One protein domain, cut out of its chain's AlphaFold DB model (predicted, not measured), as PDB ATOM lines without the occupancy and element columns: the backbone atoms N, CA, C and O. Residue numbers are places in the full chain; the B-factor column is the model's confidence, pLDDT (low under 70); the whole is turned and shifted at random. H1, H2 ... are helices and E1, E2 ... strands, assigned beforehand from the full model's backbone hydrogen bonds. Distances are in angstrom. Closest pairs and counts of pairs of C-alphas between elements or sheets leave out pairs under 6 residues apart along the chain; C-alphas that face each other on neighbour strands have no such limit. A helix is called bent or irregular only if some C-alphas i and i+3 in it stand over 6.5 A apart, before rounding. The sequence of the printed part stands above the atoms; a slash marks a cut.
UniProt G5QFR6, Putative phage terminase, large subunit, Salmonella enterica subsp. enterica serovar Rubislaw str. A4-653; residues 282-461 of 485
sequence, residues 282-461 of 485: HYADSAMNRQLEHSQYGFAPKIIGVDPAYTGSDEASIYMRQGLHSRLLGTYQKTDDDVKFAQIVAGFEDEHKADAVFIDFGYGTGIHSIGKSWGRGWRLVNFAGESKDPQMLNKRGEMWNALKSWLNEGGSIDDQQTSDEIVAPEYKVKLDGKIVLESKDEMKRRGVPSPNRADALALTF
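This is residues 282 to 461 of the 485 residues of the protein "Putative phage terminase, large subunit" of Salmonella enterica subsp. enterica serovar Rubislaw str. A4-653 (UniProt G5QFR6). A twisted five-strand sheet forms the middle of three layers: H2 and H3 cover one face, and short H7 packs on the other, near the middle of the domain. Beyond H7, H4 and H5 pack on it and H1 packs on both, while the small hairpin E6 and E7 makes the far end. The printed part has 180 residues with seven named helices and seven named strands, in the order H1 E1 E2 E3 H2 E4 H3 E5 H4 H5 E6 E7 H6 H7. The large sheet runs E3 E2 E1 E4 E5, mixed, and the class is mixed, helices and strands. The whole is compact, with a radius of gyration of the C-alphas of 15.8 A and spans of 45 by 38 by 30 A.

H1, residues 282 to 288, touches H5, residues 416 to 423, at a shallow tilt of 26 degrees, opposite ways; the closest C-alphas, of Ala 284 and Ser 419, are 5.3 A apart. E1, residues 302 to 307, E2, 315 to 322, and E3, 325 to 333, form a meander, each strand the antiparallel neighbour of the one before; N 305 and O 319 at 2.8 A, and N 318 and O 330 at 3.0 A, are within hydrogen-bond range. H2, residues 338 to 352, is on this sheet over E2 and E1, at a height of 9.2 A. E4, residues 356 to 360, is parallel to E1, with N 358 and O 304 at 2.8 A; E3, H2 and E4 make a split strand-helix-strand unit, other strands lying between its two, with a right-handed crossover. H3, residues 361 to 373, on the same face as H2, and E5, 379 to 381, complete a right-handed strand-helix-strand unit with E4, its strands parallel neighbours; N 381 and O 359 are 2.8 A apart. H4, residues 395 to 409, touches H1 with residues 404 to 408 alone, closest at the C-alphas of Tyr 283 and Leu 407, 5.8 A. E6, residues 427 to 429, and E7, 435 to 437, are an antiparallel hairpin, with N 428 and O 436 at 2.8 A. H6, residues 440 to 445, touches no helix. H7, residues 452 to 459, is on the opposite face from H2, at a height of 6.2 A; it touches H4, closest at Met 399 and Ala 458 with C-alphas 5.3 A apart, through residues 399 to 403 of H4 alone. Every O i to N i+4 pair is within hydrogen-bond range in H1, H2, H4, H5, H6 and H7; in H3, 6 of 9 are.

H1 begins at C-alpha 282 (148.984, 144.988, 171.598). From first to last C-alpha E3 measures 25.3 A, E2 23.1 A, H2 21.1 A and H4 20.9 A. H3 is irregular, with C-alphas 362 and 365 7.4 A apart. H7 ends at C-alpha 459 (161.868, 136.424, 156.392).

The two C-alphas farthest apart, of Glu 351 and Leu 431, are 46.5 A apart. The printed part has no cut. The long links are residues 289 to 301 and 382 to 394. The mean pLDDT of the printed part is 91.0; residues 310 to 313 and 431 to 432 are under 70.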
ATOM      1  N   HIS A 282     148.508 145.407 170.277       79.25
ATOM      2  CA  HIS A 282     148.984 144.988 171.598       79.25
ATOM      3  C   HIS A 282     150.119 143.946 171.546       79.25
ATOM      4  O   HIS A 282     150.891 143.847 172.503       79.25
ATOM      5  N   TYR A 283     150.259 143.183 170.452       89.00
ATOM      6  CA  TYR A 283     151.401 142.282 170.255       89.00
ATOM      7  C   TYR A 283     152.688 143.066 170.004       89.00
ATOM      8  O   TYR A 283     153.716 142.746 170.601       89.00
ATOM      9  N   ALA A 284     152.626 144.099 169.162       86.94
ATOM     10  CA  ALA A 284     153.768 144.952 168.861       86.94
ATOM     11  C   ALA A 284     154.165 145.803 170.081       86.94
ATOM     12  O   ALA A 284     155.334 145.808 170.467       86.94
ATOM     13  N   ASP A 285     153.187 146.391 170.780       80.81
ATOM     14  CA  ASP A 285     153.419 147.153 172.015       80.81
ATOM     15  C   ASP A 285     154.074 146.284 173.097       80.81
ATOM     16  O   ASP A 285     155.036 146.691 173.753       80.81
ATOM     17  N   SER A 286     153.579 145.055 173.283       85.25
ATOM     18  CA  SER A 286     154.175 144.113 174.233       85.25
ATOM     19  C   SER A 286     155.601 143.752 173.828       85.25
ATOM     20  O   SER A 286     156.476 143.681 174.684       85.25
ATOM     21  N   ALA A 287     155.852 143.543 172.536       92.94
ATOM     22  CA  ALA A 287     157.166 143.185 172.021       92.94
ATOM     23  C   ALA A 287     158.203 144.312 172.168       92.94
ATOM     24  O   ALA A 287     159.342 144.014 172.524       92.94
ATOM     25  N   MET A 288     157.813 145.579 171.974       92.44
ATOM     26  CA  MET A 288     158.671 146.755 172.209       92.44
ATOM     27  C   MET A 288     159.067 146.913 173.683       92.44
ATOM     28  O   MET A 288     160.158 147.381 173.996       92.44
ATOM     29  N   ASN A 289     158.183 146.523 174.604       87.94
ATOM     30  CA  ASN A 289     158.399 146.685 176.043       87.94
ATOM     31  C   ASN A 289     159.144 145.507 176.698       87.94
ATOM     32  O   ASN A 289     159.435 145.547 177.896       87.94
ATOM     33  N   ARG A 290     159.451 144.439 175.952       90.06
ATOM     34  CA  ARG A 290     160.131 143.256 176.497       90.06
ATOM     35  C   ARG A 290     161.628 143.493 176.641       90.06
ATOM     36  O   ARG A 290     162.328 143.754 175.670       90.06
ATOM     37  N   GLN A 291     162.130 143.279 177.852       88.81
ATOM     38  CA  GLN A 291     163.558 143.173 178.128       88.81
ATOM     39  C   GLN A 291     163.911 141.700 178.323       88.81
ATOM     40  O   GLN A 291     163.414 141.054 179.245       88.81
ATOM     41  N   LEU A 292     164.725 141.166 177.414       90.62
ATOM     42  CA  LEU A 292     165.187 139.782 177.454       90.62
ATOM     43  C   LEU A 292     166.655 139.731 177.873       90.62
ATOM     44  O   LEU A 292     167.513 140.373 177.269       90.62
ATOM     45  N   GLU A 293     166.948 138.902 178.864       89.50
ATOM     46  CA  GLU A 293     168.305 138.559 179.268       89.50
ATOM     47  C   GLU A 293     168.943 137.602 178.259       89.50
ATOM     48  O   GLU A 293     168.295 136.695 177.728       89.50
ATOM     49  N   HIS A 294     170.251 137.741 178.027       88.38
ATOM     50  CA  HIS A 294     170.959 136.930 177.027       88.38
ATOM     51  C   HIS A 294     170.834 135.417 177.270       88.38
ATOM     52  O   HIS A 294     170.799 134.622 176.328       88.38
ATOM     53  N   SER A 295     170.724 135.000 178.534       90.06
ATOM     54  CA  SER A 295     170.520 133.602 178.927       90.06
ATOM     55  C   SER A 295     169.211 133.005 178.395       90.06
ATOM     56  O   SER A 295     169.146 131.797 178.176       90.06
ATOM     57  N   GLN A 296     168.195 133.834 178.134       87.25
ATOM     58  CA  GLN A 296     166.874 133.402 177.672       87.25
ATOM     59  C   GLN A 296     166.844 133.035 176.185       87.25
ATOM     60  O   GLN A 296     165.941 132.319 175.759       87.25
ATOM     61  N   TYR A 297     167.809 133.503 175.384       91.44
ATOM     62  CA  TYR A 297     167.782 133.304 173.931       91.44
ATOM     63  C   TYR A 297     169.136 132.956 173.296       91.44
ATOM     64  O   TYR A 297     169.172 132.472 172.165       91.44
ATOM     65  N   GLY A 298     170.263 133.127 173.995       89.94
ATOM     66  CA  GLY A 298     171.613 132.926 173.446       89.94
ATOM     67  C   GLY A 298     171.899 131.505 172.930       89.94
ATOM     68  O   GLY A 298     172.781 131.289 172.086       89.94
ATOM     69  N   PHE A 299     171.131 130.512 173.388       90.38
ATOM     70  CA  PHE A 299     171.214 129.136 172.899       90.38
ATOM     71  C   PHE A 299     170.609 128.960 171.500       90.38
ATOM     72  O   PHE A 299     171.073 128.085 170.769       90.38
ATOM     73  N   ALA A 300     169.654 129.800 171.098       94.38
ATOM     74  CA  ALA A 300     168.947 129.698 169.827       94.38
ATOM     75  C   ALA A 300     169.844 130.045 168.618       94.38
ATOM     76  O   ALA A 300     170.853 130.749 168.784       94.38
ATOM     77  N   PRO A 301     169.506 129.546 167.412       96.19
ATOM     78  CA  PRO A 301     170.192 129.919 166.181       96.19
ATOM     79  C   PRO A 301     169.966 131.394 165.836       96.19
ATOM     80  O   PRO A 301     168.907 131.950 166.137       96.19
ATOM     81  N   LYS A 302     170.950 132.008 165.180       97.88
ATOM     82  CA  LYS A 302     170.884 133.373 164.652       97.88
ATOM     83  C   LYS A 302     170.522 133.344 163.177       97.88
ATOM     84  O   LYS A 302     171.197 132.696 162.384       97.88
ATOM     85  N   ILE A 303     169.470 134.050 162.804       98.50
ATOM     86  CA  ILE A 303     168.923 134.029 161.450       98.50
ATOM     87  C   ILE A 303     168.830 135.466 160.966       98.50
ATOM     88  O   ILE A 303     168.256 136.301 161.660       98.50
ATOM     89  N   ILE A 304     169.384 135.746 159.790       98.62
ATOM     90  CA  ILE A 304     169.297 137.059 159.149       98.62
ATOM     91  C   ILE A 304     168.236 137.012 158.049       98.62
ATOM     92  O   ILE A 304     168.223 136.088 157.236       98.62
ATOM     93  N   GLY A 305     167.356 138.005 158.033       98.19
ATOM     94  CA  GLY A 305     166.394 138.260 156.967       98.19
ATOM     95  C   GLY A 305     166.732 139.559 156.240       98.19
ATOM     96  O   GLY A 305     167.125 140.542 156.871       98.19
ATOM     97  N   VAL A 306     166.625 139.545 154.913       97.38
ATOM     98  CA  VAL A 306     167.038 140.644 154.030       97.38
ATOM     99  C   VAL A 306     165.917 140.967 153.039       97.38
ATOM    100  O   VAL A 306     165.638 140.154 152.155       97.38
ATOM    101  N   ASP A 307     165.318 142.156 153.154       94.75
ATOM    102  CA  ASP A 307     164.416 142.737 152.144       94.75
ATOM    103  C   ASP A 307     165.190 143.824 151.364       94.75
ATOM    104  O   ASP A 307     165.465 144.891 151.921       94.75
ATOM    105  N   PRO A 308     165.596 143.578 150.098       89.31
ATOM    106  CA  PRO A 308     166.359 144.535 149.285       89.31
ATOM    107  C   PRO A 308     165.559 145.744 148.763       89.31
ATOM    108  O   PRO A 308     166.106 146.519 147.979       89.31
ATOM    109  N   ALA A 309     164.305 145.916 149.197       81.19
ATOM    110  CA  ALA A 309     163.331 146.905 148.734       81.19
ATOM    111  C   ALA A 309     162.738 146.634 147.341       81.19
ATOM    112  O   ALA A 309     163.412 146.203 146.407       81.19
ATOM    113  N   TYR A 310     161.442 146.943 147.190       65.88
ATOM    114  CA  TYR A 310     160.669 146.673 145.975       65.88
ATOM    115  C   TYR A 310     160.787 147.826 144.956       65.88
ATOM    116  O   TYR A 310     161.456 147.693 143.928       65.88
ATOM    117  N   THR A 311     160.221 149.012 145.220       59.62
ATOM    118  CA  THR A 311     160.139 150.088 144.202       59.62
ATOM    119  C   THR A 311     160.391 151.495 144.745       59.62
ATOM    120  O   THR A 311     160.063 151.807 145.879       59.62
ATOM    121  N   GLY A 312     160.896 152.399 143.898       65.19
ATOM    122  CA  GLY A 312     160.923 153.836 144.192       65.19
ATOM    123  C   GLY A 312     161.748 154.212 145.428       65.19
ATOM    124  O   GLY A 312     162.943 153.947 145.469       65.19
ATOM    125  N   SER A 313     161.101 154.871 146.393       65.50
ATOM    126  CA  SER A 313     161.692 155.418 147.624       65.50
ATOM    127  C   SER A 313     161.742 154.429 148.797       65.50
ATOM    128  O   SER A 313     162.012 154.847 149.921       65.50
ATOM    129  N   ASP A 314     161.427 153.155 148.560       78.12
ATOM    130  CA  ASP A 314     161.420 152.104 149.578       78.12
ATOM    131  C   ASP A 314     162.841 151.854 150.131       78.12
ATOM    132  O   ASP A 314     163.811 151.786 149.370       78.12
ATOM    133  N   GLU A 315     162.979 151.694 151.452       87.69
ATOM    134  CA  GLU A 315     164.264 151.358 152.086       87.69
ATOM    135  C   GLU A 315     164.519 149.845 152.111       87.69
ATOM    136  O   GLU A 315     163.602 149.054 152.341       87.69
ATOM    137  N   ALA A 316     165.772 149.447 151.893       91.62
ATOM    138  CA  ALA A 316     166.234 148.078 152.069       91.62
ATOM    139  C   ALA A 316     166.545 147.832 153.550       91.62
ATOM    140  O   ALA A 316     167.134 148.690 154.210       91.62
ATOM    141  N   SER A 317     166.173 146.663 154.069       94.88
ATOM    142  CA  SER A 317     166.231 146.360 155.503       94.88
ATOM    143  C   SER A 317     166.880 145.007 155.778       94.88
ATOM    144  O   SER A 317     166.607 144.017 155.097       94.88
ATOM    145  N   ILE A 318     167.734 144.965 156.804       97.44
ATOM    146  CA  ILE A 318     168.394 143.749 157.286       97.44
ATOM    147  C   ILE A 318     168.045 143.556 158.759       97.44
ATOM    148  O   ILE A 318     168.361 144.402 159.599       97.44
ATOM    149  N   TYR A 319     167.434 142.420 159.078       97.69
ATOM    150  CA  TYR A 319     167.009 142.069 160.431       97.69
ATOM    151  C   TYR A 319     167.680 140.781 160.896       97.69
ATOM    152  O   TYR A 319     167.886 139.860 160.108       97.69
ATOM    153  N   MET A 320     167.977 140.681 162.189       98.19
ATOM    154  CA  MET A 320     168.419 139.440 162.821       98.19
ATOM    155  C   MET A 320     167.389 138.961 163.836       98.19
ATOM    156  O   MET A 320     166.868 139.749 164.620       98.19
ATOM    157  N   ARG A 321     167.160 137.649 163.887       97.81
ATOM    158  CA  ARG A 321     166.417 136.975 164.954       97.81
ATOM    159  C   ARG A 321     167.282 135.917 165.627       97.81
ATOM    160  O   ARG A 321     167.961 135.143 164.953       97.81
ATOM    161  N   GLN A 322     167.219 135.852 166.953       96.94
ATOM    162  CA  GLN A 322     167.818 134.811 167.776       96.94
ATOM    163  C   GLN A 322     166.835 134.390 168.876       96.94
ATOM    164  O   GLN A 322     166.695 135.063 169.893       96.94
ATOM    165  N   GLY A 323     166.151 133.259 168.691       94.88
ATOM    166  CA  GLY A 323     165.130 132.805 169.642       94.88
ATOM    167  C   GLY A 323     163.978 133.807 169.738       94.88
ATOM    168  O   GLY A 323     163.383 134.127 168.709       94.88
ATOM    169  N   LEU A 324     163.690 134.292 170.951       95.25
ATOM    170  CA  LEU A 324     162.703 135.345 171.235       95.25
ATOM    171  C   LEU A 324     163.251 136.768 171.060       95.25
ATOM    172  O   LEU A 324     162.501 137.718 171.199       95.25
ATOM    173  N   HIS A 325     164.530 136.942 170.739       97.00
ATOM    174  CA  HIS A 325     165.111 138.264 170.528       97.00
ATOM    175  C   HIS A 325     165.241 138.578 169.035       97.00
ATOM    176  O   HIS A 325     165.610 137.701 168.248       97.00
ATOM    177  N   SER A 326     164.987 139.820 168.638       97.19
ATOM    178  CA  SER A 326     165.323 140.326 167.311       97.19
ATOM    179  C   SER A 326     166.029 141.678 167.397       97.19
ATOM    180  O   SER A 326     165.989 142.349 168.428       97.19
ATOM    181  N   ARG A 327     166.749 142.018 166.325       96.44
ATOM    182  CA  ARG A 327     167.511 143.258 166.203       96.44
ATOM    183  C   ARG A 327     167.540 143.754 164.766       96.44
ATOM    184  O   ARG A 327     167.958 143.001 163.877       96.44
ATOM    185  N   LEU A 328     167.183 145.017 164.550       97.25
ATOM    186  CA  LEU A 328     167.421 145.697 163.276       97.25
ATOM    187  C   LEU A 328     168.933 145.927 163.099       97.25
ATOM    188  O   LEU A 328     169.564 146.640 163.879       97.25
ATOM    189  N   LEU A 329     169.534 145.294 162.088       97.06
ATOM    190  CA  LEU A 329     170.976 145.405 161.831       97.06
ATOM    191  C   LEU A 329     171.316 146.647 161.008       97.06
ATOM    192  O   LEU A 329     172.352 147.271 161.226       97.06
ATOM    193  N   GLY A 330     170.438 147.021 160.079       94.12
ATOM    194  CA  GLY A 330     170.613 148.233 159.297       94.12
ATOM    195  C   GLY A 330     169.512 148.455 158.273       94.12
ATOM    196  O   GLY A 330     168.901 147.505 157.774       94.12
ATOM    197  N   THR A 331     169.309 149.727 157.944       94.44
ATOM    198  CA  THR A 331     168.491 150.171 156.818       94.44
ATOM    199  C   THR A 331     169.334 150.976 155.848       94.44
ATOM    200  O   THR A 331     170.276 151.680 156.225       94.44
ATOM    201  N   TYR A 332     169.021 150.831 154.568       91.50
ATOM    202  CA  TYR A 332     169.775 151.437 153.486       91.50
ATOM    203  C   TYR A 332     168.813 151.987 152.445       91.50
ATOM    204  O   TYR A 332     167.763 151.405 152.175       91.50
ATOM    205  N   GLN A 333     169.188 153.092 151.807       86.62
ATOM    206  CA  GLN A 333     168.504 153.490 150.583       86.62
ATOM    207  C   GLN A 333     168.662 152.383 149.542       86.62
ATOM    208  O   GLN A 333     169.731 151.767 149.450       86.62
ATOM    209  N   LYS A 334     167.605 152.153 148.757       80.44
ATOM    210  CA  LYS A 334     167.650 151.214 147.639       80.44
ATOM    211  C   LYS A 334     168.881 151.489 146.773       80.44
ATOM    212  O   LYS A 334     169.174 152.632 146.423       80.44
ATOM    213  N   THR A 335     169.596 150.425 146.431       80.06
ATOM    214  CA  THR A 335     170.771 150.480 145.567       80.06
ATOM    215  C   THR A 335     170.661 149.412 144.493       80.06
ATOM    216  O   THR A 335     170.241 148.297 144.781       80.06
ATOM    217  N   ASP A 336     171.057 149.757 143.270       82.25
ATOM    218  CA  ASP A 336     171.182 148.797 142.168       82.25
ATOM    219  C   ASP A 336     172.580 148.134 142.145       82.25
ATOM    220  O   ASP A 336     172.906 147.370 141.238       82.25
ATOM    221  N   ASP A 337     173.437 148.432 143.133       88.62
ATOM    222  CA  ASP A 337     174.750 147.803 143.305       88.62
ATOM    223  C   ASP A 337     174.632 146.546 144.184       88.62
ATOM    224  O   ASP A 337     174.878 146.559 145.397       88.62
ATOM    225  N   ASP A 338     174.262 145.439 143.539       91.31
ATOM    226  CA  ASP A 338     174.114 144.128 144.177       91.31
ATOM    227  C   ASP A 338     175.403 143.651 144.869       91.31
ATOM    228  O   ASP A 338     175.341 142.937 145.872       91.31
ATOM    229  N   VAL A 339     176.582 144.038 144.361       92.62
ATOM    230  CA  VAL A 339     177.879 143.647 144.940       92.62
ATOM    231  C   VAL A 339     178.078 144.339 146.272       92.62
ATOM    232  O   VAL A 339     178.393 143.678 147.265       92.62
ATOM    233  N   LYS A 340     177.860 145.654 146.316       91.88
ATOM    234  CA  LYS A 340     177.955 146.428 147.551       91.88
ATOM    235  C   LYS A 340     176.968 145.921 148.596       91.88
ATOM    236  O   LYS A 340     177.347 145.742 149.753       91.88
ATOM    237  N   PHE A 341     175.724 145.651 148.209       93.75
ATOM    238  CA  PHE A 341     174.731 145.162 149.163       93.75
ATOM    239  C   PHE A 341     175.039 143.734 149.637       93.75
ATOM    240  O   PHE A 341     174.957 143.454 150.832       93.75
ATOM    241  N   ALA A 342     175.521 142.852 148.753       95.38
ATOM    242  CA  ALA A 342     176.023 141.538 149.150       95.38
ATOM    243  C   ALA A 342     177.192 141.638 150.147       95.38
ATOM    244  O   ALA A 342     177.238 140.869 151.104       95.38
ATOM    245  N   GLN A 343     178.122 142.588 149.979       96.12
ATOM    246  CA  GLN A 343     179.213 142.800 150.944       96.12
ATOM    247  C   GLN A 343     178.685 143.172 152.334       96.12
ATOM    248  O   GLN A 343     179.202 142.672 153.331       96.12
ATOM    249  N   ILE A 344     177.646 144.009 152.402       95.75
ATOM    250  CA  ILE A 344     176.994 144.392 153.661       95.75
ATOM    251  C   ILE A 344     176.364 143.163 154.331       95.75
ATOM    252  O   ILE A 344     176.632 142.900 155.503       95.75
ATOM    253  N   VAL A 345     175.586 142.374 153.583       96.94
ATOM    254  CA  VAL A 345     174.952 141.147 154.099       96.94
ATOM    255  C   VAL A 345     176.004 140.150 154.600       96.94
ATOM    256  O   VAL A 345     175.864 139.611 155.697       96.94
ATOM    257  N   ALA A 346     177.085 139.944 153.842       97.12
ATOM    258  CA  ALA A 346     178.195 139.078 154.240       97.12
ATOM    259  C   ALA A 346     178.898 139.576 155.514       97.12
ATOM    260  O   ALA A 346     179.242 138.768 156.374       97.12
ATOM    261  N   GLY A 347     179.071 140.893 155.657       97.31
ATOM    262  CA  GLY A 347     179.637 141.505 156.857       97.31
ATOM    263  C   GLY A 347     178.817 141.192 158.108       97.31
ATOM    264  O   GLY A 347     179.377 140.734 159.101       97.31
ATOM    265  N   PHE A 348     177.492 141.350 158.038       97.81
ATOM    266  CA  PHE A 348     176.602 141.011 159.152       97.81
ATOM    267  C   PHE A 348     176.536 139.508 159.443       97.81
ATOM    268  O   PHE A 348     176.502 139.110 160.610       97.81
ATOM    269  N   GLU A 349     176.540 138.663 158.406       97.62
ATOM    270  CA  GLU A 349     176.624 137.206 158.562       97.62
ATOM    271  C   GLU A 349     177.885 136.809 159.345       97.62
ATOM    272  O   GLU A 349     177.793 136.030 160.298       97.62
ATOM    273  N   ASP A 350     179.038 137.385 158.990       96.25
ATOM    274  CA  ASP A 350     180.328 137.108 159.629       96.25
ATOM    275  C   ASP A 350     180.407 137.669 161.056       96.25
ATOM    276  O   ASP A 350     180.835 136.966 161.978       96.25
ATOM    277  N   GLU A 351     179.971 138.915 161.256       96.25
ATOM    278  CA  GLU A 351     179.979 139.597 162.554       96.25
ATOM    279  C   GLU A 351     179.140 138.836 163.583       96.25
ATOM    280  O   GLU A 351     179.596 138.534 164.693       96.25
ATOM    281  N   HIS A 352     177.910 138.481 163.211       95.38
ATOM    282  CA  HIS A 352     176.991 137.824 164.128       95.38
ATOM    283  C   HIS A 352     177.151 136.308 164.159       95.38
ATOM    284  O   HIS A 352     176.622 135.682 165.086       95.38
ATOM    285  N   LYS A 353     177.923 135.731 163.227       95.38
ATOM    286  CA  LYS A 353     178.040 134.284 162.998       95.38
ATOM    287  C   LYS A 353     176.662 133.673 162.762       95.38
ATOM    288  O   LYS A 353     176.236 132.795 163.514       95.38
ATOM    289  N   ALA A 354     175.936 134.221 161.790       96.38
ATOM    290  CA  ALA A 354     174.580 133.783 161.495       96.38
ATOM    291  C   ALA A 354     174.560 132.312 161.050       96.38
ATOM    292  O   ALA A 354     175.434 131.843 160.322       96.38
ATOM    293  N   ASP A 355     173.551 131.578 161.502       97.50
ATOM    294  CA  ASP A 355     173.328 130.183 161.133       97.50
ATOM    295  C   ASP A 355     172.611 130.059 159.781       97.50
ATOM    296  O   ASP A 355     172.759 129.051 159.089       97.50
ATOM    297  N   ALA A 356     171.842 131.085 159.401       97.69
ATOM    298  CA  ALA A 356     171.173 131.182 158.112       97.69
ATOM    299  C   ALA A 356     170.947 132.640 157.692       97.69
ATOM    300  O   ALA A 356     170.742 133.519 158.532       97.69
ATOM    301  N   VAL A 357     170.907 132.856 156.377       98.44
ATOM    302  CA  VAL A 357     170.540 134.127 155.743       98.44
ATOM    303  C   VAL A 357     169.438 133.860 154.720       98.44
ATOM    304  O   VAL A 357     169.603 133.029 153.818       98.44
ATOM    305  N   PHE A 358     168.317 134.562 154.858       98.44
ATOM    306  CA  PHE A 358     167.161 134.491 153.972       98.44
ATOM    307  C   PHE A 358     166.938 135.838 153.288       98.44
ATOM    308  O   PHE A 358     166.899 136.872 153.947       98.44
ATOM    309  N   ILE A 359     166.804 135.821 151.965       97.44
ATOM    310  CA  ILE A 359     166.728 137.022 151.126       97.44
ATOM    311  C   ILE A 359     165.427 136.979 150.324       97.44
ATOM    312  O   ILE A 359     165.115 135.942 149.732       97.44
ATOM    313  N   ASP A 360     164.675 138.079 150.280       94.94
ATOM    314  CA  ASP A 360     163.498 138.184 149.408       94.94
ATOM    315  C   ASP A 360     163.887 137.961 147.934       94.94
ATOM    316  O   ASP A 360     164.834 138.550 147.413       94.94
ATOM    317  N   PHE A 361     163.137 137.103 147.244       92.62
ATOM    318  CA  PHE A 361     163.306 136.820 145.825       92.62
ATOM    319  C   PHE A 361     163.098 138.049 144.932       92.62
ATOM    320  O   PHE A 361     163.793 138.157 143.923       92.62
ATOM    321  N   GLY A 362     162.181 138.964 145.282       83.50
ATOM    322  CA  GLY A 362     161.748 140.063 144.405       83.50
ATOM    323  C   GLY A 362     162.893 140.899 143.817       83.50
ATOM    324  O   GLY A 362     162.867 141.213 142.628       83.50
ATOM    325  N   TYR A 363     163.920 141.179 144.627       85.56
ATOM    326  CA  TYR A 363     165.138 141.907 144.234       85.56
ATOM    327  C   TYR A 363     166.431 141.275 144.775       85.56
ATOM    328  O   TYR A 363     167.520 141.802 144.586       85.56
ATOM    329  N   GLY A 364     166.351 140.111 145.423       88.94
ATOM    330  CA  GLY A 364     167.512 139.449 146.019       88.94
ATOM    331  C   GLY A 364     168.322 138.571 145.074       88.94
ATOM    332  O   GLY A 364     169.350 138.037 145.486       88.94
ATOM    333  N   THR A 365     167.878 138.354 143.832       92.88
ATOM    334  CA  THR A 365     168.494 137.361 142.930       92.88
ATOM    335  C   THR A 365     169.953 137.681 142.591       92.88
ATOM    336  O   THR A 365     170.787 136.769 142.615       92.88
ATOM    337  N   GLY A 366     170.280 138.953 142.346       92.69
ATOM    338  CA  GLY A 366     171.648 139.417 142.098       92.69
ATOM    339  C   GLY A 366     172.545 139.261 143.326       92.69
ATOM    340  O   GLY A 366     173.574 138.582 143.260       92.69
ATOM    341  N   ILE A 367     172.087 139.764 144.476       93.75
ATOM    342  CA  ILE A 367     172.747 139.617 145.785       93.75
ATOM    343  C   ILE A 367     173.037 138.138 146.091       93.75
ATOM    344  O   ILE A 367     174.161 137.766 146.431       93.75
ATOM    345  N   HIS A 368     172.049 137.259 145.910       95.94
ATOM    346  CA  HIS A 368     172.194 135.820 146.123       95.94
ATOM    347  C   HIS A 368     173.199 135.174 145.159       95.94
ATOM    348  O   HIS A 368     173.982 134.321 145.577       95.94
ATOM    349  N   SER A 369     173.207 135.564 143.880       94.88
ATOM    350  CA  SER A 369     174.178 135.059 142.897       94.88
ATOM    351  C   SER A 369     175.618 135.371 143.322       94.88
ATOM    352  O   SER A 369     176.492 134.500 143.296       94.88
ATOM    353  N   ILE A 370     175.845 136.593 143.807       95.38
ATOM    354  CA  ILE A 370     177.144 137.047 144.305       95.38
ATOM    355  C   ILE A 370     177.530 136.291 145.578       95.38
ATOM    356  O   ILE A 370     178.621 135.721 145.635       95.38
ATOM    357  N   GLY A 371     176.626 136.183 146.554       95.50
ATOM    358  CA  GLY A 371     176.856 135.398 147.770       95.50
ATOM    359  C   GLY A 371     177.206 133.941 147.469       95.50
ATOM    360  O   GLY A 371     178.172 133.407 148.016       95.50
ATOM    361  N   LYS A 372     176.503 133.312 146.520       94.75
ATOM    362  CA  LYS A 372     176.809 131.955 146.053       94.75
ATOM    363  C   LYS A 372     178.222 131.862 145.473       94.75
ATOM    364  O   LYS A 372     178.929 130.899 145.765       94.75
ATOM    365  N   SER A 373     178.657 132.859 144.698       95.50
ATOM    366  CA  SER A 373     180.025 132.913 144.158       95.50
ATOM    367  C   SER A 373     181.099 133.024 145.251       95.50
ATOM    368  O   SER A 373     182.204 132.515 145.081       95.50
ATOM    369  N   TRP A 374     180.762 133.617 146.401       96.56
ATOM    370  CA  TRP A 374     181.624 133.704 147.586       96.56
ATOM    371  C   TRP A 374     181.519 132.482 148.511       96.56
ATOM    372  O   TRP A 374     182.111 132.475 149.589       96.56
ATOM    373  N   GLY A 375     180.766 131.451 148.114       94.56
ATOM    374  CA  GLY A 375     180.558 130.238 148.907       94.56
ATOM    375  C   GLY A 375     179.585 130.409 150.077       94.56
ATOM    376  O   GLY A 375     179.622 129.612 151.013       94.56
ATOM    377  N   ARG A 376     178.723 131.433 150.050       94.88
ATOM    378  CA  ARG A 376     177.724 131.683 151.099       94.88
ATOM    379  C   ARG A 376     176.500 130.779 150.953       94.88
ATOM    380  O   ARG A 376     176.082 130.444 149.846       94.88
ATOM    381  N   GLY A 377     175.901 130.418 152.087       94.50
ATOM    382  CA  GLY A 377     174.737 129.526 152.179       94.50
ATOM    383  C   GLY A 377     173.378 130.232 152.137       94.50
ATOM    384  O   GLY A 377     172.420 129.728 152.727       94.50
ATOM    385  N   TRP A 378     173.291 131.407 151.510       97.56
ATOM    386  CA  TRP A 378     172.079 132.232 151.501       97.56
ATOM    387  C   TRP A 378     170.947 131.556 150.724       97.56
ATOM    388  O   TRP A 378     171.194 130.834 149.758       97.56
ATOM    389  N   ARG A 379     169.691 131.796 151.119       97.31
ATOM    390  CA  ARG A 379     168.518 131.257 150.411       97.31
ATOM    391  C   ARG A 379     167.568 132.360 149.980       97.31
ATOM    392  O   ARG A 379     167.238 133.236 150.774       97.31
ATOM    393  N   LEU A 380     167.081 132.254 148.747       97.12
ATOM    394  CA  LEU A 380     166.004 133.101 148.244       97.12
ATOM    395  C   LEU A 380     164.643 132.596 148.727       97.12
ATOM    396  O   LEU A 380     164.376 131.392 148.711       97.12
ATOM    397  N   VAL A 381     163.772 133.525 149.107       96.94
ATOM    398  CA  VAL A 381     162.409 133.251 149.563       96.94
ATOM    399  C   VAL A 381     161.429 133.976 148.656       96.94
ATOM    400  O   VAL A 381     161.420 135.198 148.592       96.94
ATOM    401  N   ASN A 382     160.579 133.224 147.957       95.50
ATOM    402  CA  ASN A 382     159.521 133.805 147.138       95.50
ATOM    403  C   ASN A 382     158.252 134.000 147.976       95.50
ATOM    404  O   ASN A 382     157.601 133.025 148.345       95.50
ATOM    405  N   PHE A 383     157.876 135.255 148.227       93.81
ATOM    406  CA  PHE A 383     156.686 135.631 149.000       93.81
ATOM    407  C   PHE A 383     155.377 135.116 148.385       93.81
ATOM    408  O   PHE A 383     154.434 134.795 149.113       93.81
ATOM    409  N   ALA A 384     155.330 134.995 147.056       93.44
ATOM    410  CA  ALA A 384     154.194 134.449 146.317       93.44
ATOM    411  C   ALA A 384     154.212 132.912 146.216       93.44
ATOM    412  O   ALA A 384     153.300 132.337 145.626       93.44
ATOM    413  N   GLY A 385     155.236 132.248 146.765       93.25
ATOM    414  CA  GLY A 385     155.334 130.790 146.785       93.25
ATOM    415  C   GLY A 385     154.233 130.126 147.614       93.25
ATOM    416  O   GLY A 385     153.516 130.785 148.372       93.25
ATOM    417  N   GLU A 386     154.110 128.806 147.485       93.06
ATOM    418  CA  GLU A 386     153.140 128.018 148.251       93.06
ATOM    419  C   GLU A 386     153.395 128.104 149.765       93.06
ATOM    420  O   GLU A 386     154.540 128.091 150.227       93.06
ATOM    421  N   SER A 387     152.302 128.185 150.526       93.31
ATOM    422  CA  SER A 387     152.307 128.146 151.987       93.31
ATOM    423  C   SER A 387     152.303 126.705 152.490       93.31
ATOM    424  O   SER A 387     151.539 125.876 151.994       93.31
ATOM    425  N   LYS A 388     153.096 126.417 153.523       90.31
ATOM    426  CA  LYS A 388     152.986 125.183 154.318       90.31
ATOM    427  C   LYS A 388     151.935 125.271 155.422       90.31
ATOM    428  O   LYS A 388     151.562 124.238 155.969       90.31
ATOM    429  N   ASP A 389     151.482 126.476 155.749       87.88
ATOM    430  CA  ASP A 389     150.357 126.704 156.649       87.88
ATOM    431  C   ASP A 389     149.052 126.595 155.839       87.88
ATOM    432  O   ASP A 389     148.830 127.439 154.959       87.88
ATOM    433  N   PRO A 390     148.188 125.592 156.108       85.56
ATOM    434  CA  PRO A 390     146.933 125.394 155.383       85.56
ATOM    435  C   PRO A 390     145.980 126.593 155.449       85.56
ATOM    436  O   PRO A 390     145.151 126.755 154.553       85.56
ATOM    437  N   GLN A 391     146.093 127.425 156.492       87.25
ATOM    438  CA  GLN A 391     145.255 128.607 156.683       87.25
ATOM    439  C   GLN A 391     145.720 129.791 155.833       87.25
ATOM    440  O   GLN A 391     144.920 130.677 155.532       87.25
ATOM    441  N   MET A 392     146.989 129.819 155.419       92.50
ATOM    442  CA  MET A 392     147.586 130.943 154.697       92.50
ATOM    443  C   MET A 392     147.666 130.657 153.199       92.50
ATOM    444  O   MET A 392     148.042 129.574 152.758       92.50
ATOM    445  N   LEU A 393     147.323 131.654 152.383       92.44
ATOM    446  CA  LEU A 393     147.317 131.504 150.929       92.44
ATOM    447  C   LEU A 393     148.719 131.286 150.346       92.44
ATOM    448  O   LEU A 393     148.876 130.502 149.412       92.44
ATOM    449  N   ASN A 394     149.711 132.020 150.845       95.38
ATOM    450  CA  ASN A 394     151.047 132.097 150.263       95.38
ATOM    451  C   ASN A 394     152.138 132.153 151.338       95.38
ATOM    452  O   ASN A 394     151.865 132.323 152.528       95.38
ATOM    453  N   LYS A 395     153.389 132.033 150.893       96.31
ATOM    454  CA  LYS A 395     154.566 132.007 151.757       96.31
ATOM    455  C   LYS A 395     154.714 133.268 152.609       96.31
ATOM    456  O   LYS A 395     155.148 133.170 153.752       96.31
ATOM    457  N   ARG A 396     154.335 134.442 152.088       95.75
ATOM    458  CA  ARG A 396     154.308 135.685 152.876       95.75
ATOM    459  C   ARG A 396     153.358 135.564 154.065       95.75
ATOM    460  O   ARG A 396     153.773 135.837 155.184       95.75
ATOM    461  N   GLY A 397     152.127 135.104 153.835       96.44
ATOM    462  CA  GLY A 397     151.159 134.849 154.902       96.44
ATOM    463  C   GLY A 397     151.682 133.848 155.934       96.44
ATOM    464  O   GLY A 397     151.571 134.106 157.125       96.44
ATOM    465  N   GLU A 398     152.333 132.764 155.492       96.62
ATOM    466  CA  GLU A 398     152.975 131.775 156.379       96.62
ATOM    467  C   GLU A 398     153.992 132.427 157.332       96.62
ATOM    468  O   GLU A 398     153.930 132.241 158.546       96.62
ATOM    469  N   MET A 399     154.922 133.215 156.783       98.00
ATOM    470  CA  MET A 399     155.982 133.873 157.554       98.00
ATOM    471  C   MET A 399     155.429 134.912 158.523       98.00
ATOM    472  O   MET A 399     155.868 134.987 159.668       98.00
ATOM    473  N   TRP A 400     154.444 135.689 158.079       97.81
ATOM    474  CA  TRP A 400     153.768 136.668 158.919       97.81
ATOM    475  C   TRP A 400     152.953 136.002 160.029       97.81
ATOM    476  O   TRP A 400     152.928 136.509 161.148       97.81
ATOM    477  N   ASN A 401     152.319 134.856 159.767       96.12
ATOM    478  CA  ASN A 401     151.614 134.108 160.807       96.12
ATOM    479  C   ASN A 401     152.593 133.546 161.847       96.12
ATOM    480  O   ASN A 401     152.349 133.635 163.046       96.12
ATOM    481  N   ALA A 402     153.749 133.045 161.402       96.62
ATOM    482  CA  ALA A 402     154.817 132.621 162.304       96.62
ATOM    483  C   ALA A 402     155.368 133.792 163.142       96.62
ATOM    484  O   ALA A 402     155.588 133.630 164.342       96.62
ATOM    485  N   LEU A 403     155.531 134.977 162.542       97.94
ATOM    486  CA  LEU A 403     155.885 136.208 163.254       97.94
ATOM    487  C   LEU A 403     154.819 136.580 164.296       97.94
ATOM    488  O   LEU A 403     155.162 136.894 165.433       97.94
ATOM    489  N   LYS A 404     153.532 136.497 163.946       95.88
ATOM    490  CA  LYS A 404     152.413 136.745 164.866       95.88
ATOM    491  C   LYS A 404     152.460 135.813 166.079       95.88
ATOM    492  O   LYS A 404     152.395 136.293 167.210       95.88
ATOM    493  N   SER A 405     152.611 134.509 165.852       93.88
ATOM    494  CA  SER A 405     152.745 133.521 166.931       93.88
ATOM    495  C   SER A 405     153.969 133.806 167.796       93.88
ATOM    496  O   SER A 405     153.869 133.828 169.018       93.88
ATOM    497  N   TRP A 406     155.102 134.139 167.179       96.75
ATOM    498  CA  TRP A 406     156.329 134.486 167.893       96.75
ATOM    499  C   TRP A 406     156.187 135.743 168.769       96.75
ATOM    500  O   TRP A 406     156.672 135.764 169.901       96.75
ATOM    501  N   LEU A 407     155.485 136.780 168.296       95.19
ATOM    502  CA  LEU A 407     155.172 137.965 169.104       95.19
ATOM    503  C   LEU A 407     154.272 137.606 170.293       95.19
ATOM    504  O   LEU A 407     154.482 138.114 171.395       95.19
ATOM    505  N   ASN A 408     153.311 136.704 170.113       91.56
ATOM    506  CA  ASN A 408     152.480 136.216 171.212       91.56
ATOM    507  C   ASN A 408     153.297 135.408 172.241       91.56
ATOM    508  O   ASN A 408     153.129 135.579 173.445       91.56
ATOM    509  N   GLU A 409     154.239 134.586 171.774       89.50
ATOM    510  CA  GLU A 409     155.081 133.698 172.592       89.50
ATOM    511  C   GLU A 409     156.194 134.407 173.384       89.50
ATOM    512  O   GLU A 409     156.862 133.773 174.200       89.50
ATOM    513  N   GLY A 410     156.412 135.708 173.175       90.69
ATOM    514  CA  GLY A 410     157.420 136.469 173.923       90.69
ATOM    515  C   GLY A 410     158.484 137.166 173.078       90.69
ATOM    516  O   GLY A 410     159.456 137.660 173.642       90.69
ATOM    517  N   GLY A 411     158.332 137.222 171.753       95.81
ATOM    518  CA  GLY A 411     159.269 137.904 170.859       95.81
ATOM    519  C   GLY A 411     159.493 139.384 171.203       95.81
ATOM    520  O   GLY A 411     158.530 140.119 171.385       95.81
ATOM    521  N   SER A 412     160.736 139.851 171.299       97.00
ATOM    522  CA  SER A 412     161.073 141.266 171.512       97.00
ATOM    523  C   SER A 412     161.475 141.926 170.199       97.00
ATOM    524  O   SER A 412     162.282 141.339 169.480       97.00
ATOM    525  N   ILE A 413     161.021 143.149 169.950       95.69
ATOM    526  CA  ILE A 413     161.485 143.999 168.839       95.69
ATOM    527  C   ILE A 413     162.166 145.250 169.403       95.69
ATOM    528  O   ILE A 413     161.861 145.658 170.521       95.69
ATOM    529  N   ASP A 414     163.102 145.840 168.658       89.44
ATOM    530  CA  ASP A 414     163.982 146.910 169.153       89.44
ATOM    531  C   ASP A 414     163.844 148.250 168.409       89.44
ATOM    532  O   ASP A 414     164.594 149.189 168.677       89.44
ATOM    533  N   ASP A 415     162.878 148.357 167.495       90.94
ATOM    534  CA  ASP A 415     162.692 149.512 166.618       90.94
ATOM    535  C   ASP A 415     161.210 149.904 166.505       90.94
ATOM    536  O   ASP A 415     160.363 149.093 166.121       90.94
ATOM    537  N   GLN A 416     160.906 151.175 166.794       88.94
ATOM    538  CA  GLN A 416     159.533 151.694 166.776       88.94
ATOM    539  C   GLN A 416     158.918 151.642 165.374       88.94
ATOM    540  O   GLN A 416     157.758 151.272 165.234       88.94
ATOM    541  N   GLN A 417     159.687 151.951 164.327       90.88
ATOM    542  CA  GLN A 417     159.157 151.889 162.964       90.88
ATOM    543  C   GLN A 417     158.797 150.447 162.578       90.88
ATOM    544  O   GLN A 417     157.770 150.215 161.950       90.88
ATOM    545  N   THR A 418     159.589 149.462 163.008       93.88
ATOM    546  CA  THR A 418     159.254 148.041 162.838       93.88
ATOM    547  C   THR A 418     157.952 147.684 163.560       93.88
ATOM    548  O   THR A 418     157.136 146.956 163.000       93.88
ATOM    549  N   SER A 419     157.724 148.210 164.770       91.38
ATOM    550  CA  SER A 419     156.451 148.047 165.491       91.38
ATOM    551  C   SER A 419     155.271 148.570 164.669       91.38
ATOM    552  O   SER A 419     154.277 147.865 164.495       91.38
ATOM    553  N   ASP A 420     155.399 149.773 164.111       86.62
ATOM    554  CA  ASP A 420     154.351 150.396 163.301       86.62
ATOM    555  C   ASP A 420     154.099 149.596 162.005       86.62
ATOM    556  O   ASP A 420     152.954 149.340 161.625       86.62
ATOM    557  N   GLU A 421     155.166 149.124 161.352       94.31
ATOM    558  CA  GLU A 421     155.098 148.298 160.140       94.31
ATOM    559  C   GLU A 421     154.501 146.905 160.380       94.31
ATOM    560  O   GLU A 421     153.859 146.364 159.484       94.31
ATOM    561  N   ILE A 422     154.684 146.313 161.564       94.94
ATOM    562  CA  ILE A 422     154.100 145.013 161.934       94.94
ATOM    563  C   ILE A 422     152.573 145.098 162.014       94.94
ATOM    564  O   ILE A 422     151.875 144.151 161.650       94.94
ATOM    565  N   VAL A 423     152.042 146.221 162.494       89.62
ATOM    566  CA  VAL A 423     150.602 146.385 162.737       89.62
ATOM    567  C   VAL A 423     149.871 146.911 161.496       89.62
ATOM    568  O   VAL A 423     148.658 146.754 161.353       89.62
ATOM    569  N   ALA A 424     150.602 147.518 160.562       88.44
ATOM    570  CA  ALA A 424     150.033 148.178 159.398       88.44
ATOM    571  C   ALA A 424     149.279 147.262 158.402       88.44
ATOM    572  O   ALA A 424     148.235 147.707 157.904       88.44
ATOM    573  N   PRO A 425     149.748 146.038 158.063       91.88
ATOM    574  CA  PRO A 425     149.112 145.211 157.044       91.88
ATOM    575  C   PRO A 425     147.764 144.665 157.476       91.88
ATOM    576  O   PRO A 425     147.603 144.081 158.551       91.88
ATOM    577  N   GLU A 426     146.808 144.786 156.568       90.25
ATOM    578  CA  GLU A 426     145.486 144.212 156.734       90.25
ATOM    579  C   GLU A 426     145.410 142.773 156.181       90.25
ATOM    580  O   GLU A 426     146.302 142.323 155.463       90.25
ATOM    581  N   TYR A 427     144.360 142.009 156.490       87.56
ATOM    582  CA  TYR A 427     144.123 140.687 155.907       87.56
ATOM    583  C   TYR A 427     142.719 140.543 155.325       87.56
ATOM    584  O   TYR A 427     141.758 141.198 155.724       87.56
ATOM    585  N   LYS A 428     142.593 139.637 154.356       83.31
ATOM    586  CA  LYS A 428     141.324 139.245 153.740       83.31
ATOM    587  C   LYS A 428     141.175 137.735 153.839       83.31
ATOM    588  O   LYS A 428     142.156 136.999 153.764       83.31
ATOM    589  N   VAL A 429     139.940 137.266 153.966       78.56
ATOM    590  CA  VAL A 429     139.610 135.836 153.914       78.56
ATOM    591  C   VAL A 429     138.978 135.545 152.559       78.56
ATOM    592  O   VAL A 429     138.015 136.206 152.166       78.56
ATOM    593  N   LYS A 430     139.540 134.589 151.820       76.06
ATOM    594  CA  LYS A 430     139.015 134.145 150.525       76.06
ATOM    595  C   LYS A 430     137.832 133.185 150.699       76.06
ATOM    596  O   LYS A 430     137.569 132.681 151.785       76.06
ATOM    597  N   LEU A 431     137.110 132.931 149.604       62.88
ATOM    598  CA  LEU A 431     135.949 132.025 149.583       62.88
ATOM    599  C   LEU A 431     136.296 130.585 149.997       62.88
ATOM    600  O   LEU A 431     135.438 129.889 150.526       62.88
ATOM    601  N   ASP A 432     137.539 130.159 149.773       67.75
ATOM    602  CA  ASP A 432     138.079 128.853 150.174       67.75
ATOM    603  C   ASP A 432     138.533 128.809 151.647       67.75
ATOM    604  O   ASP A 432     139.120 127.823 152.082       67.75
ATOM    605  N   GLY A 433     138.283 129.876 152.416       72.75
ATOM    606  CA  GLY A 433     138.657 129.995 153.824       72.75
ATOM    607  C   GLY A 433     140.103 130.427 154.067       72.75
ATOM    608  O   GLY A 433     140.449 130.713 155.211       72.75
ATOM    609  N   LYS A 434     140.945 130.536 153.028       80.00
ATOM    610  CA  LYS A 434     142.349 130.934 153.195       80.00
ATOM    611  C   LYS A 434     142.489 132.421 153.496       80.00
ATOM    612  O   LYS A 434     141.814 133.267 152.904       80.00
ATOM    613  N   ILE A 435     143.432 132.743 154.370       85.69
ATOM    614  CA  ILE A 435     143.816 134.106 154.722       85.69
ATOM    615  C   ILE A 435     144.876 134.602 153.736       85.69
ATOM    616  O   ILE A 435     145.838 133.903 153.409       85.69
ATOM    617  N   VAL A 436     144.700 135.827 153.248       91.38
ATOM    618  CA  VAL A 436     145.675 136.539 152.422       91.38
ATOM    619  C   VAL A 436     145.987 137.890 153.052       91.38
ATOM    620  O   VAL A 436     145.079 138.651 153.382       91.38
ATOM    621  N   LEU A 437     147.276 138.174 153.213       93.31
ATOM    622  CA  LEU A 437     147.760 139.468 153.679       93.31
ATOM    623  C   LEU A 437     147.607 140.517 152.568       93.31
ATOM    624  O   LEU A 437     147.854 140.213 151.398       93.31
ATOM    625  N   GLU A 438     147.226 141.738 152.938       90.81
ATOM    626  CA  GLU A 438     147.165 142.914 152.067       90.81
ATOM    627  C   GLU A 438     148.485 143.066 151.304       90.81
ATOM    628  O   GLU A 438     149.577 142.961 151.874       90.81
ATOM    629  N   SER A 439     148.406 143.249 149.985       88.62
ATOM    630  CA  SER A 439     149.610 143.378 149.161       88.62
ATOM    631  C   SER A 439     150.291 144.733 149.381       88.62
ATOM    632  O   SER A 439     149.644 145.707 149.760       88.62
ATOM    633  N   LYS A 440     151.597 144.824 149.086       85.12
ATOM    634  CA  LYS A 440     152.352 146.091 149.162       85.12
ATOM    635  C   LYS A 440     151.681 147.203 148.327       85.12
ATOM    636  O   LYS A 440     151.573 148.341 148.776       85.12
ATOM    637  N   ASP A 441     151.141 146.860 147.155       83.19
ATOM    638  CA  ASP A 441     150.407 147.803 146.300       83.19
ATOM    639  C   ASP A 441     149.077 148.267 146.908       83.19
ATOM    640  O   ASP A 441     148.697 149.426 146.744       83.19
ATOM    641  N   GLU A 442     148.346 147.381 147.591       81.94
ATOM    642  CA  GLU A 442     147.102 147.735 148.286       81.94
ATOM    643  C   GLU A 442     147.378 148.670 149.470       81.94
ATOM    644  O   GLU A 442     146.718 149.706 149.576       81.94
ATOM    645  N   MET A 443     148.424 148.389 150.257       84.44
ATOM    646  CA  MET A 443     148.886 149.273 151.335       84.44
ATOM    647  C   MET A 443     149.225 150.670 150.802       84.44
ATOM    648  O   MET A 443     148.735 151.677 151.317       84.44
ATOM    649  N   LYS A 444     149.976 150.740 149.694       79.44
ATOM    650  CA  LYS A 444     150.350 152.011 149.062       79.44
ATOM    651  C   LYS A 444     149.133 152.813 148.594       79.44
ATOM    652  O   LYS A 444     149.106 154.029 148.767       79.44
ATOM    653  N   ARG A 445     148.102 152.155 148.047       78.25
ATOM    654  CA  ARG A 445     146.827 152.813 147.682       78.25
ATOM    655  C   ARG A 445     146.060 153.330 148.900       78.25
ATOM    656  O   ARG A 445     145.360 154.328 148.774       78.25
ATOM    657  N   ARG A 446     146.213 152.691 150.065       81.12
ATOM    658  CA  ARG A 446     145.660 153.132 151.358       81.12
ATOM    659  C   ARG A 446     146.468 154.269 152.006       81.12
ATOM    660  O   ARG A 446     146.081 154.773 153.054       81.12
ATOM    661  N   GLY A 447     147.569 154.700 151.381       75.06
ATOM    662  CA  GLY A 447     148.464 155.726 151.923       75.06
ATOM    663  C   GLY A 447     149.407 155.203 153.009       75.06
ATOM    664  O   GLY A 447     149.993 155.997 153.738       75.06
ATOM    665  N   VAL A 448     149.555 153.880 153.118       80.62
ATOM    666  CA  VAL A 448     150.428 153.214 154.086       80.62
ATOM    667  C   VAL A 448     151.718 152.769 153.379       80.62
ATOM    668  O   VAL A 448     151.636 152.122 152.330       80.62
ATOM    669  N   PRO A 449     152.912 153.109 153.904       80.62
ATOM    670  CA  PRO A 449     154.185 152.656 153.341       80.62
ATOM    671  C   PRO A 449     154.339 151.128 153.327       80.62
ATOM    672  O   PRO A 449     153.687 150.413 154.087       80.62
ATOM    673  N   SER A 450     155.232 150.624 152.469       83.62
ATOM    674  CA  SER A 450     155.573 149.197 152.442       83.62
ATOM    675  C   SER A 450     156.300 148.786 153.734       83.62
ATOM    676  O   SER A 450     157.220 149.493 154.144       83.62
ATOM    677  N   PRO A 451     155.948 147.643 154.352       92.44
ATOM    678  CA  PRO A 451     156.473 147.231 155.651       92.44
ATOM    679  C   PRO A 451     157.804 146.470 155.509       92.44
ATOM    680  O   PRO A 451     157.891 145.284 155.829       92.44
ATOM    681  N   ASN A 452     158.833 147.111 154.950       92.50
ATOM    682  CA  ASN A 452     160.074 146.433 154.555       92.50
ATOM    683  C   ASN A 452     160.890 145.905 155.748       92.50
ATOM    684  O   ASN A 452     161.505 144.842 155.641       92.50
ATOM    685  N   ARG A 453     160.898 146.597 156.895       95.25
ATOM    686  CA  ARG A 453     161.571 146.112 158.114       95.25
ATOM    687  C   ARG A 453     160.832 144.917 158.686       95.25
ATOM    688  O   ARG A 453     161.461 143.920 159.045       95.25
ATOM    689  N   ALA A 454     159.502 144.987 158.724       96.19
ATOM    690  CA  ALA A 454     158.680 143.874 159.187       96.19
ATOM    691  C   ALA A 454     158.778 142.657 158.247       96.19
ATOM    692  O   ALA A 454     158.891 141.532 158.728       96.19
ATOM    693  N   ASP A 455     158.826 142.861 156.926       95.88
ATOM    694  CA  ASP A 455     159.067 141.796 155.944       95.88
ATOM    695  C   ASP A 455     160.480 141.187 156.109       95.88
ATOM    696  O   ASP A 455     160.628 139.961 156.065       95.88
ATOM    697  N   ALA A 456     161.508 141.999 156.396       96.94
ATOM    698  CA  ALA A 456     162.856 141.517 156.725       96.94
ATOM    699  C   ALA A 456     162.891 140.683 158.020       96.94
ATOM    700  O   ALA A 456     163.566 139.654 158.077       96.94
ATOM    701  N   LEU A 457     162.127 141.059 159.048       98.19
ATOM    702  CA  LEU A 457     161.967 140.237 160.250       98.19
ATOM    703  C   LEU A 457     161.183 138.946 159.952       98.19
ATOM    704  O   LEU A 457     161.608 137.861 160.361       98.19
ATOM    705  N   ALA A 458     160.080 139.032 159.204       97.94
ATOM    706  CA  ALA A 458     159.246 137.892 158.819       97.94
ATOM    707  C   ALA A 458     160.035 136.849 158.004       97.94
ATOM    708  O   ALA A 458     159.881 135.644 158.215       97.94
ATOM    709  N   LEU A 459     160.957 137.292 157.142       98.00
ATOM    710  CA  LEU A 459     161.868 136.424 156.392       98.00
ATOM    711  C   LEU A 459     162.627 135.441 157.285       98.00
ATOM    712  O   LEU A 459     162.846 134.300 156.879       98.00
ATOM    713  N   THR A 460     162.972 135.823 158.519       98.25
ATOM    714  CA  THR A 460     163.678 134.941 159.465       98.25
ATOM    715  C   THR A 460     162.863 133.705 159.881       98.25
ATOM    716  O   THR A 460     163.415 132.782 160.487       98.25
ATOM    717  N   PHE A 461     161.568 133.659 159.560       97.88
ATOM    718  CA  PHE A 461     160.662 132.534 159.803       97.88
ATOM    719  C   PHE A 461     160.406 131.679 158.552       97.88
ATOM    720  O   PHE A 461     159.678 130.693 158.629       97.88
TER     721      PHE A 461